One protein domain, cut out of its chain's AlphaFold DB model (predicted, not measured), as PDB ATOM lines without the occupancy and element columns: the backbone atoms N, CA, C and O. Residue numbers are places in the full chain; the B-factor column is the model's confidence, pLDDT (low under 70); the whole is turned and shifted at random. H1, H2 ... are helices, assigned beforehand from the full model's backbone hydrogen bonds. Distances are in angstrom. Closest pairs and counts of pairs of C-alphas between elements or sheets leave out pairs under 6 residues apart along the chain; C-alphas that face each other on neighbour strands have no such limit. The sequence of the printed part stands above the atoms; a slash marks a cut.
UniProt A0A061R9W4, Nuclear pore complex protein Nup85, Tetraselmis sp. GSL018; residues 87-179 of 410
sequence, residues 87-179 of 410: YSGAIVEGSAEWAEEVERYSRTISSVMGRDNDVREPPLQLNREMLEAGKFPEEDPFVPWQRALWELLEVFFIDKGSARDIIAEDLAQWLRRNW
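Overview. This is residues 87 to 179 of the 410 residues of the protein "Nuclear pore complex protein Nup85" of Tetraselmis sp. GSL018 (UniProt A0A061R9W4). Three helices, H1, H3 and H4, lie roughly side by side in a loose, flat layer, H3 in the middle and running opposite ways to both H1 and H4, while H2 extends the layer's length beyond the end where H3 begins. H3 and H4 form a helical hairpin; H1 meets H3 with a part of its length alone, and residues 128 to 134 at the far end of H2 stick out. The printed part has 93 residues with four named helices in the order H1, H2, H3, H4 and no named strand; its class is all helix. The whole is loose, with a radius of gyration of the C-alphas of 17.1 A, and its C-alphas span 54 by 33 by 17 A.

Along the chain. The printed part begins at Tyr 87. H1, residues 96 to 112, is the longest helix, with 17 residues; it starts at C-alpha 96 at (-11.003, -30.489, -12.658) and measures 24.7 A from first to last C-alpha. H2, residues 123 to 132, measures 14.1 A. H3, residues 143 to 157, starts at C-alpha 143 at (-17.054, -53.710, -32.324) and measures 20.5 A. H4, residues 168 to 178, measures 15.5 A and ends at C-alpha 178 at (-19.948, -57.511, -21.094).

Arrangement. H1 touches H3 with residues 106 to 110 alone; the closest C-alphas are those of Ser 110 and Arg 147, 7.3 A apart. The two run opposite ways at a shallow tilt of 14 degrees. H3 also touches H4, and the closest C-alphas are those of Ala 148 and Asn 178, 6.2 A apart. This helical hairpin runs opposite ways at a shallow tilt of 3 degrees, centre to centre 11.1 A. H2 is close to H3 but not clearly touching: the closest C-alphas, those of Pro 123 and Pro 144, are 7.6 A apart, and the centres are 23.0 A apart. H1 and H4 are apart, and H2 is apart from both H1 and H4. In H1, H2, H3 and H4 every O i to N i+4 pair is within hydrogen-bond range.

Size, cuts and confidence. The two C-alphas farthest apart are those of Gly 89 and Ala 133, at 54.9 A; the first and last printed C-alphas, of Tyr 87 and Trp 179, are 39.1 A apart. The printed part has no cut. The links H1 to H2, H2 to H3 and H3 to H4 each have 10 residues and are short. The mean pLDDT of the printed part is 72.3; residues 114 to 142, among them H2 with a mean of 53, and residues 159 to 164 are under 70.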
ATOM      1  N   TYR A  87      -3.233 -27.856 -26.300       85.88
ATOM      2  CA  TYR A  87      -2.100 -27.113 -26.869       85.88
ATOM      3  C   TYR A  87      -2.177 -25.601 -26.655       85.88
ATOM      4  O   TYR A  87      -1.144 -24.941 -26.608       85.88
ATOM      5  N   SER A  88      -3.382 -25.039 -26.528       85.12
ATOM      6  CA  SER A  88      -3.551 -23.614 -26.215       85.12
ATOM      7  C   SER A  88      -3.211 -23.275 -24.763       85.12
ATOM      8  O   SER A  88      -3.100 -22.095 -24.438       85.12
ATOM      9  N   GLY A  89      -3.068 -24.279 -23.888       78.44
ATOM     10  CA  GLY A  89      -2.908 -24.074 -22.449       78.44
ATOM     11  C   GLY A  89      -4.132 -23.430 -21.792       78.44
ATOM     12  O   GLY A  89      -4.035 -22.965 -20.660       78.44
ATOM     13  N   ALA A  90      -5.273 -23.381 -22.494       76.56
ATOM     14  CA  ALA A  90      -6.518 -22.810 -21.983       76.56
ATOM     15  C   ALA A  90      -7.050 -23.594 -20.777       76.56
ATOM     16  O   ALA A  90      -7.716 -23.023 -19.921       76.56
ATOM     17  N   ILE A  91      -6.733 -24.890 -20.717       78.00
ATOM     18  CA  ILE A  91      -7.028 -25.773 -19.595       78.00
ATOM     19  C   ILE A  91      -5.739 -26.508 -19.229       78.00
ATOM     20  O   ILE A  91      -5.061 -27.063 -20.095       78.00
ATOM     21  N   VAL A  92      -5.395 -26.509 -17.943       76.69
ATOM     22  CA  VAL A  92      -4.221 -27.218 -17.423       76.69
ATOM     23  C   VAL A  92      -4.526 -28.714 -17.323       76.69
ATOM     24  O   VAL A  92      -5.529 -29.096 -16.722       76.69
ATOM     25  N   GLU A  93      -3.657 -29.565 -17.877       75.81
ATOM     26  CA  GLU A  93      -3.754 -31.021 -17.706       75.81
ATOM     27  C   GLU A  93      -3.767 -31.392 -16.216       75.81
ATOM     28  O   GLU A  93      -2.923 -30.940 -15.442       75.81
ATOM     29  N   GLY A  94      -4.738 -32.214 -15.814       71.25
ATOM     30  CA  GLY A  94      -4.935 -32.607 -14.415       71.25
ATOM     31  C   GLY A  94      -5.767 -31.628 -13.580       71.25
ATOM     32  O   GLY A  94      -5.937 -31.850 -12.384       71.25
ATOM     33  N   SER A  95      -6.309 -30.558 -14.174       78.94
ATOM     34  CA  SER A  95      -7.338 -29.740 -13.524       78.94
ATOM     35  C   SER A  95      -8.706 -30.443 -13.529       78.94
ATOM     36  O   SER A  95      -8.966 -31.330 -14.341       78.94
ATOM     37  N   ALA A  96      -9.618 -30.004 -12.655       78.00
ATOM     38  CA  ALA A  96     -11.003 -30.489 -12.658       78.00
ATOM     39  C   ALA A  96     -11.725 -30.186 -13.988       78.00
ATOM     40  O   ALA A  96     -12.493 -31.004 -14.483       78.00
ATOM     41  N   GLU A  97     -11.425 -29.037 -14.598       80.31
ATOM     42  CA  GLU A  97     -11.957 -28.646 -15.908       80.31
ATOM     43  C   GLU A  97     -11.448 -29.573 -17.024       80.31
ATOM     44  O   GLU A  97     -12.191 -29.908 -17.946       80.31
ATOM     45  N   TRP A  98     -10.196 -30.038 -16.934       83.81
ATOM     46  CA  TRP A  98      -9.650 -31.030 -17.863       83.81
ATOM     47  C   TRP A  98     -10.363 -32.377 -17.728       83.81
ATOM     48  O   TRP A  98     -10.733 -32.974 -18.739       83.81
ATOM     49  N   ALA A  99     -10.595 -32.834 -16.496       80.56
ATOM     50  CA  ALA A  99     -11.313 -34.079 -16.230       80.56
ATOM     51  C   ALA A  99     -12.744 -34.054 -16.798       80.56
ATOM     52  O   ALA A  99     -13.149 -35.003 -17.470       80.56
ATOM     53  N   GLU A 100     -13.477 -32.944 -16.637       83.25
ATOM     54  CA  GLU A 100     -14.837 -32.802 -17.179       83.25
ATOM     55  C   GLU A 100     -14.864 -32.869 -18.718       83.25
ATOM     56  O   GLU A 100     -15.746 -33.493 -19.320       83.25
ATOM     57  N   GLU A 101     -13.888 -32.249 -19.385       84.69
ATOM     58  CA  GLU A 101     -13.775 -32.286 -20.847       84.69
ATOM     59  C   GLU A 101     -13.416 -33.685 -21.364       84.69
ATOM     60  O   GLU A 101     -13.992 -34.136 -22.359       84.69
ATOM     61  N   VAL A 102     -12.526 -34.402 -20.671       86.38
ATOM     62  CA  VAL A 102     -12.196 -35.804 -20.976       86.38
ATOM     63  C   VAL A 102     -13.413 -36.708 -20.764       86.38
ATOM     64  O   VAL A 102     -13.715 -37.542 -21.621       86.38
ATOM     65  N   GLU A 103     -14.169 -36.517 -19.682       84.19
ATOM     66  CA  GLU A 103     -15.405 -37.261 -19.428       84.19
ATOM     67  C   GLU A 103     -16.451 -36.992 -20.521       84.19
ATOM     68  O   GLU A 103     -17.109 -37.916 -21.011       84.19
ATOM     69  N   ARG A 104     -16.616 -35.732 -20.942       85.69
ATOM     70  CA  ARG A 104     -17.531 -35.364 -22.031       85.69
ATOM     71  C   ARG A 104     -17.123 -36.027 -23.347       85.69
ATOM     72  O   ARG A 104     -17.980 -36.602 -24.015       85.69
ATOM     73  N   TYR A 105     -15.836 -35.993 -23.686       87.50
ATOM     74  CA  TYR A 105     -15.289 -36.673 -24.863       87.50
ATOM     75  C   TYR A 105     -15.573 -38.181 -24.831       87.50
ATOM     76  O   TYR A 105     -16.074 -38.745 -25.807       87.50
ATOM     77  N   SER A 106     -15.338 -38.821 -23.687       86.62
ATOM     78  CA  SER A 106     -15.573 -40.254 -23.535       86.62
ATOM     79  C   SER A 106     -17.047 -40.635 -23.631       86.62
ATOM     80  O   SER A 106     -17.397 -41.608 -24.300       86.62
ATOM     81  N   ARG A 107     -17.944 -39.827 -23.051       84.12
ATOM     82  CA  ARG A 107     -19.396 -40.012 -23.201       84.12
ATOM     83  C   ARG A 107     -19.830 -39.957 -24.664       84.12
ATOM     84  O   ARG A 107     -20.694 -40.744 -25.048       84.12
ATOM     85  N   THR A 108     -19.231 -39.087 -25.476       85.38
ATOM     86  CA  THR A 108     -19.496 -39.053 -26.920       85.38
ATOM     87  C   THR A 108     -19.052 -40.344 -27.599       85.38
ATOM     88  O   THR A 108     -19.840 -40.931 -28.334       85.38
ATOM     89  N   ILE A 109     -17.840 -40.833 -27.321       84.31
ATOM     90  CA  ILE A 109     -17.338 -42.094 -27.894       84.31
ATOM     91  C   ILE A 109     -18.256 -43.260 -27.541       84.31
ATOM     92  O   ILE A 109     -18.698 -43.998 -28.423       84.31
ATOM     93  N   SER A 110     -18.601 -43.383 -26.263       80.25
ATOM     94  CA  SER A 110     -19.513 -44.417 -25.793       80.25
ATOM     95  C   SER A 110     -20.907 -44.296 -26.417       80.25
ATOM     96  O   SER A 110     -21.507 -45.308 -26.741       80.25
ATOM     97  N   SER A 111     -21.420 -43.085 -26.661       81.88
ATOM     98  CA  SER A 111     -22.682 -42.882 -27.394       81.88
ATOM     99  C   SER A 111     -22.599 -43.366 -28.848       81.88
ATOM    100  O   SER A 111     -23.513 -44.022 -29.347       81.88
ATOM    101  N   VAL A 112     -21.483 -43.087 -29.528       79.44
ATOM    102  CA  VAL A 112     -21.279 -43.452 -30.939       79.44
ATOM    103  C   VAL A 112     -21.098 -44.962 -31.121       79.44
ATOM    104  O   VAL A 112     -21.602 -45.517 -32.095       79.44
ATOM    105  N   MET A 113     -20.458 -45.644 -30.167       73.88
ATOM    106  CA  MET A 113     -20.382 -47.115 -30.125       73.88
ATOM    107  C   MET A 113     -21.693 -47.781 -29.642       73.88
ATOM    108  O   MET A 113     -21.753 -49.005 -29.502       73.88
ATOM    109  N   GLY A 114     -22.743 -46.982 -29.402       67.94
ATOM    110  CA  GLY A 114     -24.034 -47.378 -28.837       67.94
ATOM    111  C   GLY A 114     -24.025 -47.367 -27.304       67.94
ATOM    112  O   GLY A 114     -23.014 -47.686 -26.687       67.94
ATOM    113  N   ARG A 115     -25.153 -47.046 -26.649       58.94
ATOM    114  CA  ARG A 115     -25.331 -47.218 -25.188       58.94
ATOM    115  C   ARG A 115     -26.635 -47.944 -24.811       58.94
ATOM    116  O   ARG A 115     -27.665 -47.794 -25.454       58.94
ATOM    117  N   ASP A 116     -26.495 -48.731 -23.743       49.88
ATOM    118  CA  ASP A 116     -27.456 -49.319 -22.791       49.88
ATOM    119  C   ASP A 116     -28.471 -50.437 -23.116       49.88
ATOM    120  O   ASP A 116     -28.750 -51.171 -22.174       49.88
ATOM    121  N   ASN A 117     -28.960 -50.695 -24.339       46.50
ATOM    122  CA  ASN A 117     -30.051 -51.698 -24.503       46.50
ATOM    123  C   ASN A 117     -29.868 -52.800 -25.554       46.50
ATOM    124  O   ASN A 117     -30.722 -53.684 -25.645       46.50
ATOM    125  N   ASP A 118     -28.780 -52.803 -26.317       48.06
ATOM    126  CA  ASP A 118     -28.573 -53.881 -27.279       48.06
ATOM    127  C   ASP A 118     -28.095 -55.123 -26.529       48.06
ATOM    128  O   ASP A 118     -27.033 -55.117 -25.897       48.06
ATOM    129  N   VAL A 119     -28.916 -56.174 -26.566       46.12
ATOM    130  CA  VAL A 119     -28.538 -57.519 -26.131       46.12
ATOM    131  C   VAL A 119     -27.234 -57.854 -26.845       46.12
ATOM    132  O   VAL A 119     -27.204 -58.037 -28.059       46.12
ATOM    133  N   ARG A 120     -26.131 -57.855 -26.093       56.75
ATOM    134  CA  ARG A 120     -24.804 -58.121 -26.642       56.75
ATOM    135  C   ARG A 120     -24.692 -59.625 -26.839       56.75
ATOM    136  O   ARG A 120     -24.235 -60.337 -25.946       56.75
ATOM    137  N   GLU A 121     -25.197 -60.129 -27.955       50.41
ATOM    138  CA  GLU A 121     -25.024 -61.536 -28.298       50.41
ATOM    139  C   GLU A 121     -23.526 -61.850 -28.459       50.41
ATOM    140  O   GLU A 121     -22.768 -60.997 -28.939       50.41
ATOM    141  N   PRO A 122     -23.061 -63.041 -28.033       52.53
ATOM    142  CA  PRO A 122     -21.669 -63.433 -28.198       52.53
ATOM    143  C   PRO A 122     -21.282 -63.348 -29.683       52.53
ATOM    144  O   PRO A 122     -21.855 -64.081 -30.497       52.53
ATOM    145  N   PRO A 123     -20.286 -62.523 -30.062       51.59
ATOM    146  CA  PRO A 123     -19.928 -62.348 -31.466       51.59
ATOM    147  C   PRO A 123     -19.547 -63.683 -32.116       51.59
ATOM    148  O   PRO A 123     -19.839 -63.926 -33.278       51.59
ATOM    149  N   LEU A 124     -18.903 -64.581 -31.365       50.78
ATOM    150  CA  LEU A 124     -18.327 -65.819 -31.894       50.78
ATOM    151  C   LEU A 124     -19.374 -66.838 -32.372       50.78
ATOM    152  O   LEU A 124     -19.137 -67.506 -33.377       50.78
ATOM    153  N   GLN A 125     -20.516 -66.942 -31.690       49.75
ATOM    154  CA  GLN A 125     -21.561 -67.917 -32.027       49.75
ATOM    155  C   GLN A 125     -22.337 -67.473 -33.269       49.75
ATOM    156  O   GLN A 125     -22.415 -68.217 -34.247       49.75
ATOM    157  N   LEU A 126     -22.760 -66.204 -33.286       51.28
ATOM    158  CA  LEU A 126     -23.424 -65.590 -34.433       51.28
ATOM    159  C   LEU A 126     -22.508 -65.583 -35.667       51.28
ATOM    160  O   LEU A 126     -22.931 -65.929 -36.768       51.28
ATOM    161  N   ASN A 127     -21.216 -65.285 -35.487       53.44
ATOM    162  CA  ASN A 127     -20.254 -65.308 -36.584       53.44
ATOM    163  C   ASN A 127     -20.086 -66.697 -37.181       53.44
ATOM    164  O   ASN A 127     -20.001 -66.794 -38.396       53.44
ATOM    165  N   ARG A 128     -20.031 -67.760 -36.371       53.75
ATOM    166  CA  ARG A 128     -19.859 -69.125 -36.881       53.75
ATOM    167  C   ARG A 128     -21.048 -69.550 -37.736       53.75
ATOM    168  O   ARG A 128     -20.847 -69.985 -38.866       53.75
ATOM    169  N   GLU A 129     -22.263 -69.345 -37.243       56.62
ATOM    170  CA  GLU A 129     -23.494 -69.683 -37.964       56.62
ATOM    171  C   GLU A 129     -23.661 -68.841 -39.237       56.62
ATOM    172  O   GLU A 129     -24.036 -69.357 -40.291       56.62
ATOM    173  N   MET A 130     -23.314 -67.551 -39.186       54.06
ATOM    174  CA  MET A 130     -23.348 -66.671 -40.357       54.06
ATOM    175  C   MET A 130     -22.276 -67.033 -41.393       54.06
ATOM    176  O   MET A 130     -22.576 -67.048 -42.591       54.06
ATOM    177  N   LEU A 131     -21.058 -67.385 -40.957       54.38
ATOM    178  CA  LEU A 131     -19.979 -67.845 -41.837       54.38
ATOM    179  C   LEU A 131     -20.348 -69.171 -42.511       54.38
ATOM    180  O   LEU A 131     -20.138 -69.321 -43.715       54.38
ATOM    181  N   GLU A 132     -20.924 -70.108 -41.751       55.06
ATOM    182  CA  GLU A 132     -21.442 -71.389 -42.245       55.06
ATOM    183  C   GLU A 132     -22.615 -71.175 -43.224       55.06
ATOM    184  O   GLU A 132     -22.712 -71.871 -44.236       55.06
ATOM    185  N   ALA A 133     -23.439 -70.143 -43.008       58.91
ATOM    186  CA  ALA A 133     -24.503 -69.710 -43.920       58.91
ATOM    187  C   ALA A 133     -24.022 -68.836 -45.102       58.91
ATOM    188  O   ALA A 133     -24.841 -68.390 -45.912       58.91
ATOM    189  N   GLY A 134     -22.717 -68.560 -45.219       48.44
ATOM    190  CA  GLY A 134     -22.135 -67.743 -46.291       48.44
ATOM    191  C   GLY A 134     -22.516 -66.255 -46.254       48.44
ATOM    192  O   GLY A 134     -22.356 -65.561 -47.262       48.44
ATOM    193  N   LYS A 135     -23.023 -65.756 -45.121       51.00
ATOM    194  CA  LYS A 135     -23.375 -64.349 -44.894       51.00
ATOM    195  C   LYS A 135     -22.261 -63.675 -44.093       51.00
ATOM    196  O   LYS A 135     -21.827 -64.192 -43.073       51.00
ATOM    197  N   PHE A 136     -21.799 -62.512 -44.546       52.06
ATOM    198  CA  PHE A 136     -20.910 -61.676 -43.739       52.06
ATOM    199  C   PHE A 136     -21.764 -60.767 -42.852       52.06
ATOM    200  O   PHE A 136     -22.762 -60.243 -43.357       52.06
ATOM    201  N   PRO A 137     -21.415 -60.587 -41.568       54.69
ATOM    202  CA  PRO A 137     -22.102 -59.621 -40.724       54.69
ATOM    203  C   PRO A 137     -21.961 -58.209 -41.311       54.69
ATOM    204  O   PRO A 137     -20.923 -57.863 -41.881       54.69
ATOM    205  N   GLU A 138     -23.032 -57.415 -41.224       52.81
ATOM    206  CA  GLU A 138     -23.031 -56.007 -41.656       52.81
ATOM    207  C   GLU A 138     -22.126 -55.145 -40.758       52.81
ATOM    208  O   GLU A 138     -21.563 -54.143 -41.209       52.81
ATOM    209  N   GLU A 139     -21.924 -55.579 -39.510       58.19
ATOM    210  CA  GLU A 139     -21.027 -54.966 -38.536       58.19
ATOM    211  C   GLU A 139     -19.736 -55.770 -38.339       58.19
ATOM    212  O   GLU A 139     -19.677 -56.984 -38.536       58.19
ATOM    213  N   ASP A 140     -18.675 -55.069 -37.940       62.69
ATOM    214  CA  ASP A 140     -17.392 -55.693 -37.630       62.69
ATOM    215  C   ASP A 140     -17.520 -56.483 -36.308       62.69
ATOM    216  O   ASP A 140     -17.917 -55.907 -35.288       62.69
ATOM    217  N   PRO A 141     -17.166 -57.784 -36.290       62.03
ATOM    218  CA  PRO A 141     -17.316 -58.650 -35.120       62.03
ATOM    219  C   PRO A 141     -16.507 -58.206 -33.893       62.03
ATOM    220  O   PRO A 141     -16.754 -58.687 -32.784       62.03
ATOM    221  N   PHE A 142     -15.543 -57.300 -34.064       69.56
ATOM    222  CA  PHE A 142     -14.734 -56.747 -32.982       69.56
ATOM    223  C   PHE A 142     -15.353 -55.510 -32.323       69.56
ATOM    224  O   PHE A 142     -14.871 -55.101 -31.268       69.56
ATOM    225  N   VAL A 143     -16.415 -54.918 -32.882       72.56
ATOM    226  CA  VAL A 143     -17.054 -53.710 -32.324       72.56
ATOM    227  C   VAL A 143     -17.524 -53.912 -30.872       72.56
ATOM    228  O   VAL A 143     -17.187 -53.070 -30.035       72.56
ATOM    229  N   PRO A 144     -18.196 -55.025 -30.501       74.94
ATOM    230  CA  PRO A 144     -18.573 -55.271 -29.106       74.94
ATOM    231  C   PRO A 144     -17.367 -55.354 -28.160       74.94
ATOM    232  O   PRO A 144     -17.421 -54.833 -27.048       74.94
ATOM    233  N   TRP A 145     -16.256 -55.947 -28.611       76.44
ATOM    234  CA  TRP A 145     -15.008 -56.036 -27.843       76.44
ATOM    235  C   TRP A 145     -14.329 -54.678 -27.670       76.44
ATOM    236  O   TRP A 145     -13.885 -54.343 -26.575       76.44
ATOM    237  N   GLN A 146     -14.261 -53.879 -28.735       79.81
ATOM    238  CA  GLN A 146     -13.702 -52.524 -28.693       79.81
ATOM    239  C   GLN A 146     -14.491 -51.636 -27.732       79.81
ATOM    240  O   GLN A 146     -13.900 -50.896 -26.948       79.81
ATOM    241  N   ARG A 147     -15.820 -51.764 -27.742       80.00
ATOM    242  CA  ARG A 147     -16.694 -51.070 -26.801       80.00
ATOM    243  C   ARG A 147     -16.496 -51.544 -25.366       80.00
ATOM    244  O   ARG A 147     -16.341 -50.704 -24.488       80.00
ATOM    245  N   ALA A 148     -16.463 -52.856 -25.128       84.38
ATOM    246  CA  ALA A 148     -16.196 -53.418 -23.804       84.38
ATOM    247  C   ALA A 148     -14.866 -52.895 -23.243       84.38
ATOM    248  O   ALA A 148     -14.805 -52.445 -22.101       84.38
ATOM    249  N   LEU A 149     -13.818 -52.886 -24.071       87.12
ATOM    250  CA  LEU A 149     -12.511 -52.347 -23.711       87.12
ATOM    251  C   LEU A 149     -12.578 -50.847 -23.413       87.12
ATOM    252  O   LEU A 149     -12.006 -50.406 -22.424       87.12
ATOM    253  N   TRP A 150     -13.279 -50.065 -24.233       87.19
ATOM    254  CA  TRP A 150     -13.436 -48.635 -23.987       87.19
ATOM    255  C   TRP A 150     -14.140 -48.363 -22.658       87.19
ATOM    256  O   TRP A 150     -13.614 -47.616 -21.842       87.19
ATOM    257  N   GLU A 151     -15.273 -49.021 -22.400       86.25
ATOM    258  CA  GLU A 151     -16.008 -48.909 -21.134       86.25
ATOM    259  C   GLU A 151     -15.117 -49.294 -19.936       86.25
ATOM    260  O   GLU A 151     -15.170 -48.638 -18.900       86.25
ATOM    261  N   LEU A 152     -14.238 -50.295 -20.085       88.50
ATOM    262  CA  LEU A 152     -13.261 -50.657 -19.054       88.50
ATOM    263  C   LEU A 152     -12.231 -49.543 -18.826       88.50
ATOM    264  O   LEU A 152     -11.904 -49.223 -17.682       88.50
ATOM    265  N   LEU A 153     -11.736 -48.918 -19.897       87.94
ATOM    266  CA  LEU A 153     -10.844 -47.763 -19.789       87.94
ATOM    267  C   LEU A 153     -11.537 -46.586 -19.087       87.94
ATOM    268  O   LEU A 153     -10.890 -45.905 -18.293       87.94
ATOM    269  N   GLU A 154     -12.842 -46.382 -19.304       85.62
ATOM    270  CA  GLU A 154     -13.623 -45.364 -18.584       85.62
ATOM    271  C   GLU A 154     -13.675 -45.625 -17.072       85.62
ATOM    272  O   GLU A 154     -13.690 -44.673 -16.294       85.62
ATOM    273  N   VAL A 155     -13.698 -46.891 -16.642       84.94
ATOM    274  CA  VAL A 155     -13.706 -47.255 -15.213       84.94
ATOM    275  C   VAL A 155     -12.361 -46.952 -14.548       84.94
ATOM    276  O   VAL A 155     -12.338 -46.468 -13.420       84.94
ATOM    277  N   PHE A 156     -11.239 -47.215 -15.226       84.25
ATOM    278  CA  PHE A 156      -9.908 -47.096 -14.613       84.25
ATOM    279  C   PHE A 156      -9.231 -45.736 -14.804       84.25
ATOM    280  O   PHE A 156      -8.497 -45.287 -13.923       84.25
ATOM    281  N   PHE A 157      -9.421 -45.092 -15.957       81.62
ATOM    282  CA  PHE A 157      -8.585 -43.959 -16.368       81.62
ATOM    283  C   PHE A 157      -9.311 -42.621 -16.403       81.62
ATOM    284  O   PHE A 157      -8.643 -41.588 -16.427       81.62
ATOM    285  N   ILE A 158     -10.640 -42.605 -16.379       80.31
ATOM    286  CA  ILE A 158     -11.395 -41.352 -16.371       80.31
ATOM    287  C   ILE A 158     -11.712 -40.990 -14.927       80.31
ATOM    288  O   ILE A 158     -12.502 -41.659 -14.267       80.31
ATOM    289  N   ASP A 159     -11.068 -39.923 -14.456       68.94
ATOM    290  CA  ASP A 159     -11.353 -39.311 -13.162       68.94
ATOM    291  C   ASP A 159     -12.746 -38.664 -13.217       68.94
ATOM    292  O   ASP A 159     -13.003 -37.783 -14.040       68.94
ATOM    293  N   LYS A 160     -13.661 -39.147 -12.371       68.75
ATOM    294  CA  LYS A 160     -15.049 -38.662 -12.268       68.75
ATOM    295  C   LYS A 160     -15.235 -37.750 -11.043       68.75
ATOM    296  O   LYS A 160     -16.373 -37.398 -10.710       68.75
ATOM    297  N   GLY A 161     -14.145 -37.368 -10.374       61.97
ATOM    298  CA  GLY A 161     -14.108 -36.547  -9.167       61.97
ATOM    299  C   GLY A 161     -14.121 -37.349  -7.858       61.97
ATOM    300  O   GLY A 161     -14.605 -38.472  -7.778       61.97
ATOM    301  N   SER A 162     -13.689 -36.696  -6.771       57.31
ATOM    302  CA  SER A 162     -13.241 -37.296  -5.496       57.31
ATOM    303  C   SER A 162     -14.163 -38.304  -4.782       57.31
ATOM    304  O   SER A 162     -13.663 -39.172  -4.055       57.31
ATOM    305  N   ALA A 163     -15.487 -38.205  -4.951       51.41
ATOM    306  CA  ALA A 163     -16.479 -39.131  -4.381       51.41
ATOM    307  C   ALA A 163     -16.911 -40.242  -5.363       51.41
ATOM    308  O   ALA A 163     -17.530 -41.225  -4.963       51.41
ATOM    309  N   ARG A 164     -16.561 -40.105  -6.647       61.84
ATOM    310  CA  ARG A 164     -16.900 -40.999  -7.767       61.84
ATOM    311  C   ARG A 164     -15.670 -41.744  -8.309       61.84
ATOM    312  O   ARG A 164     -15.677 -42.206  -9.448       61.84
ATOM    313  N   ASP A 165     -14.636 -41.917  -7.496       71.31
ATOM    314  CA  ASP A 165     -13.401 -42.602  -7.918       71.31
ATOM    315  C   ASP A 165     -13.385 -44.101  -7.607       71.31
ATOM    316  O   ASP A 165     -12.473 -44.813  -8.027       71.31
ATOM    317  N   ILE A 166     -14.350 -44.586  -6.822       83.94
ATOM    318  CA  ILE A 166     -14.403 -45.997  -6.440       83.94
ATOM    319  C   ILE A 166     -14.909 -46.820  -7.609       83.94
ATOM    320  O   ILE A 166     -15.947 -46.497  -8.194       83.94
ATOM    321  N   ILE A 167     -14.183 -47.897  -7.903       86.94
ATOM    322  CA  ILE A 167     -14.410 -48.709  -9.100       86.94
ATOM    323  C   ILE A 167     -15.157 -50.016  -8.848       86.94
ATOM    324  O   ILE A 167     -15.503 -50.679  -9.814       86.94
ATOM    325  N   ALA A 168     -15.402 -50.405  -7.594       88.31
ATOM    326  CA  ALA A 168     -15.922 -51.733  -7.260       88.31
ATOM    327  C   ALA A 168     -17.241 -52.069  -7.980       88.31
ATOM    328  O   ALA A 168     -17.308 -53.027  -8.747       88.31
ATOM    329  N   GLU A 169     -18.260 -51.230  -7.791       86.06
ATOM    330  CA  GLU A 169     -19.581 -51.411  -8.405       86.06
ATOM    331  C   GLU A 169     -19.559 -51.150  -9.917       86.06
ATOM    332  O   GLU A 169     -20.160 -51.894 -10.689       86.06
ATOM    333  N   ASP A 170     -18.805 -50.135 -10.358       85.81
ATOM    334  CA  ASP A 170     -18.601 -49.811 -11.777       85.81
ATOM    335  C   ASP A 170     -18.022 -51.015 -12.546       85.81
ATOM    336  O   ASP A 170     -18.488 -51.354 -13.634       85.81
ATOM    337  N   LEU A 171     -17.014 -51.677 -11.971       88.06
ATOM    338  CA  LEU A 171     -16.333 -52.822 -12.564       88.06
ATOM    339  C   LEU A 171     -17.227 -54.069 -12.575       88.06
ATOM    340  O   LEU A 171     -17.277 -54.781 -13.580       88.06
ATOM    341  N   ALA A 172     -17.968 -54.310 -11.492       87.88
ATOM    342  CA  ALA A 172     -18.934 -55.404 -11.410       87.88
ATOM    343  C   ALA A 172     -20.072 -55.240 -12.428       87.88
ATOM    344  O   ALA A 172     -20.415 -56.174 -13.162       87.88
ATOM    345  N   GLN A 173     -20.613 -54.025 -12.542       85.38
ATOM    346  CA  GLN A 173     -21.645 -53.692 -13.517       85.38
ATOM    347  C   GLN A 173     -21.120 -53.788 -14.954       85.38
ATOM    348  O   GLN A 173     -21.818 -54.304 -15.833       85.38
ATOM    349  N   TRP A 174     -19.889 -53.333 -15.199       87.56
ATOM    350  CA  TRP A 174     -19.227 -53.485 -16.490       87.56
ATOM    351  C   TRP A 174     -19.079 -54.960 -16.879       87.56
ATOM    352  O   TRP A 174     -19.463 -55.326 -17.993       87.56
ATOM    353  N   LEU A 175     -18.601 -55.818 -15.967       87.00
ATOM    354  CA  LEU A 175     -18.437 -57.249 -16.230       87.00
ATOM    355  C   LEU A 175     -19.785 -57.898 -16.546       87.00
ATOM    356  O   LEU A 175     -19.895 -58.640 -17.519       87.00
ATOM    357  N   ARG A 176     -20.832 -57.566 -15.784       83.06
ATOM    358  CA  ARG A 176     -22.190 -58.078 -16.019       83.06
ATOM    359  C   ARG A 176     -22.703 -57.743 -17.421       83.06
ATOM    360  O   ARG A 176     -23.253 -58.609 -18.093       83.06
ATOM    361  N   ARG A 177     -22.515 -56.501 -17.873       80.25
ATOM    362  CA  ARG A 177     -22.951 -56.036 -19.206       80.25
ATOM    363  C   ARG A 177     -22.146 -56.655 -20.350       80.25
ATOM    364  O   ARG A 177     -22.659 -56.762 -21.459       80.25
ATOM    365  N   ASN A 178     -20.894 -57.026 -20.089       80.19
ATOM    366  CA  ASN A 178     -19.948 -57.511 -21.094       80.19
ATOM    367  C   ASN A 178     -19.704 -59.024 -21.045       80.19
ATOM    368  O   ASN A 178     -18.978 -59.549 -21.885       80.19
ATOM    369  N   TRP A 179     -20.333 -59.733 -20.111       77.38
ATOM    370  CA  TRP A 179     -20.113 -61.155 -19.859       77.38
ATOM    371  C   TRP A 179     -20.187 -62.034 -21.113       77.38
ATOM    372  O   TRP A 179     -19.294 -62.839 -21.377       77.38
TER     373      TRP A 179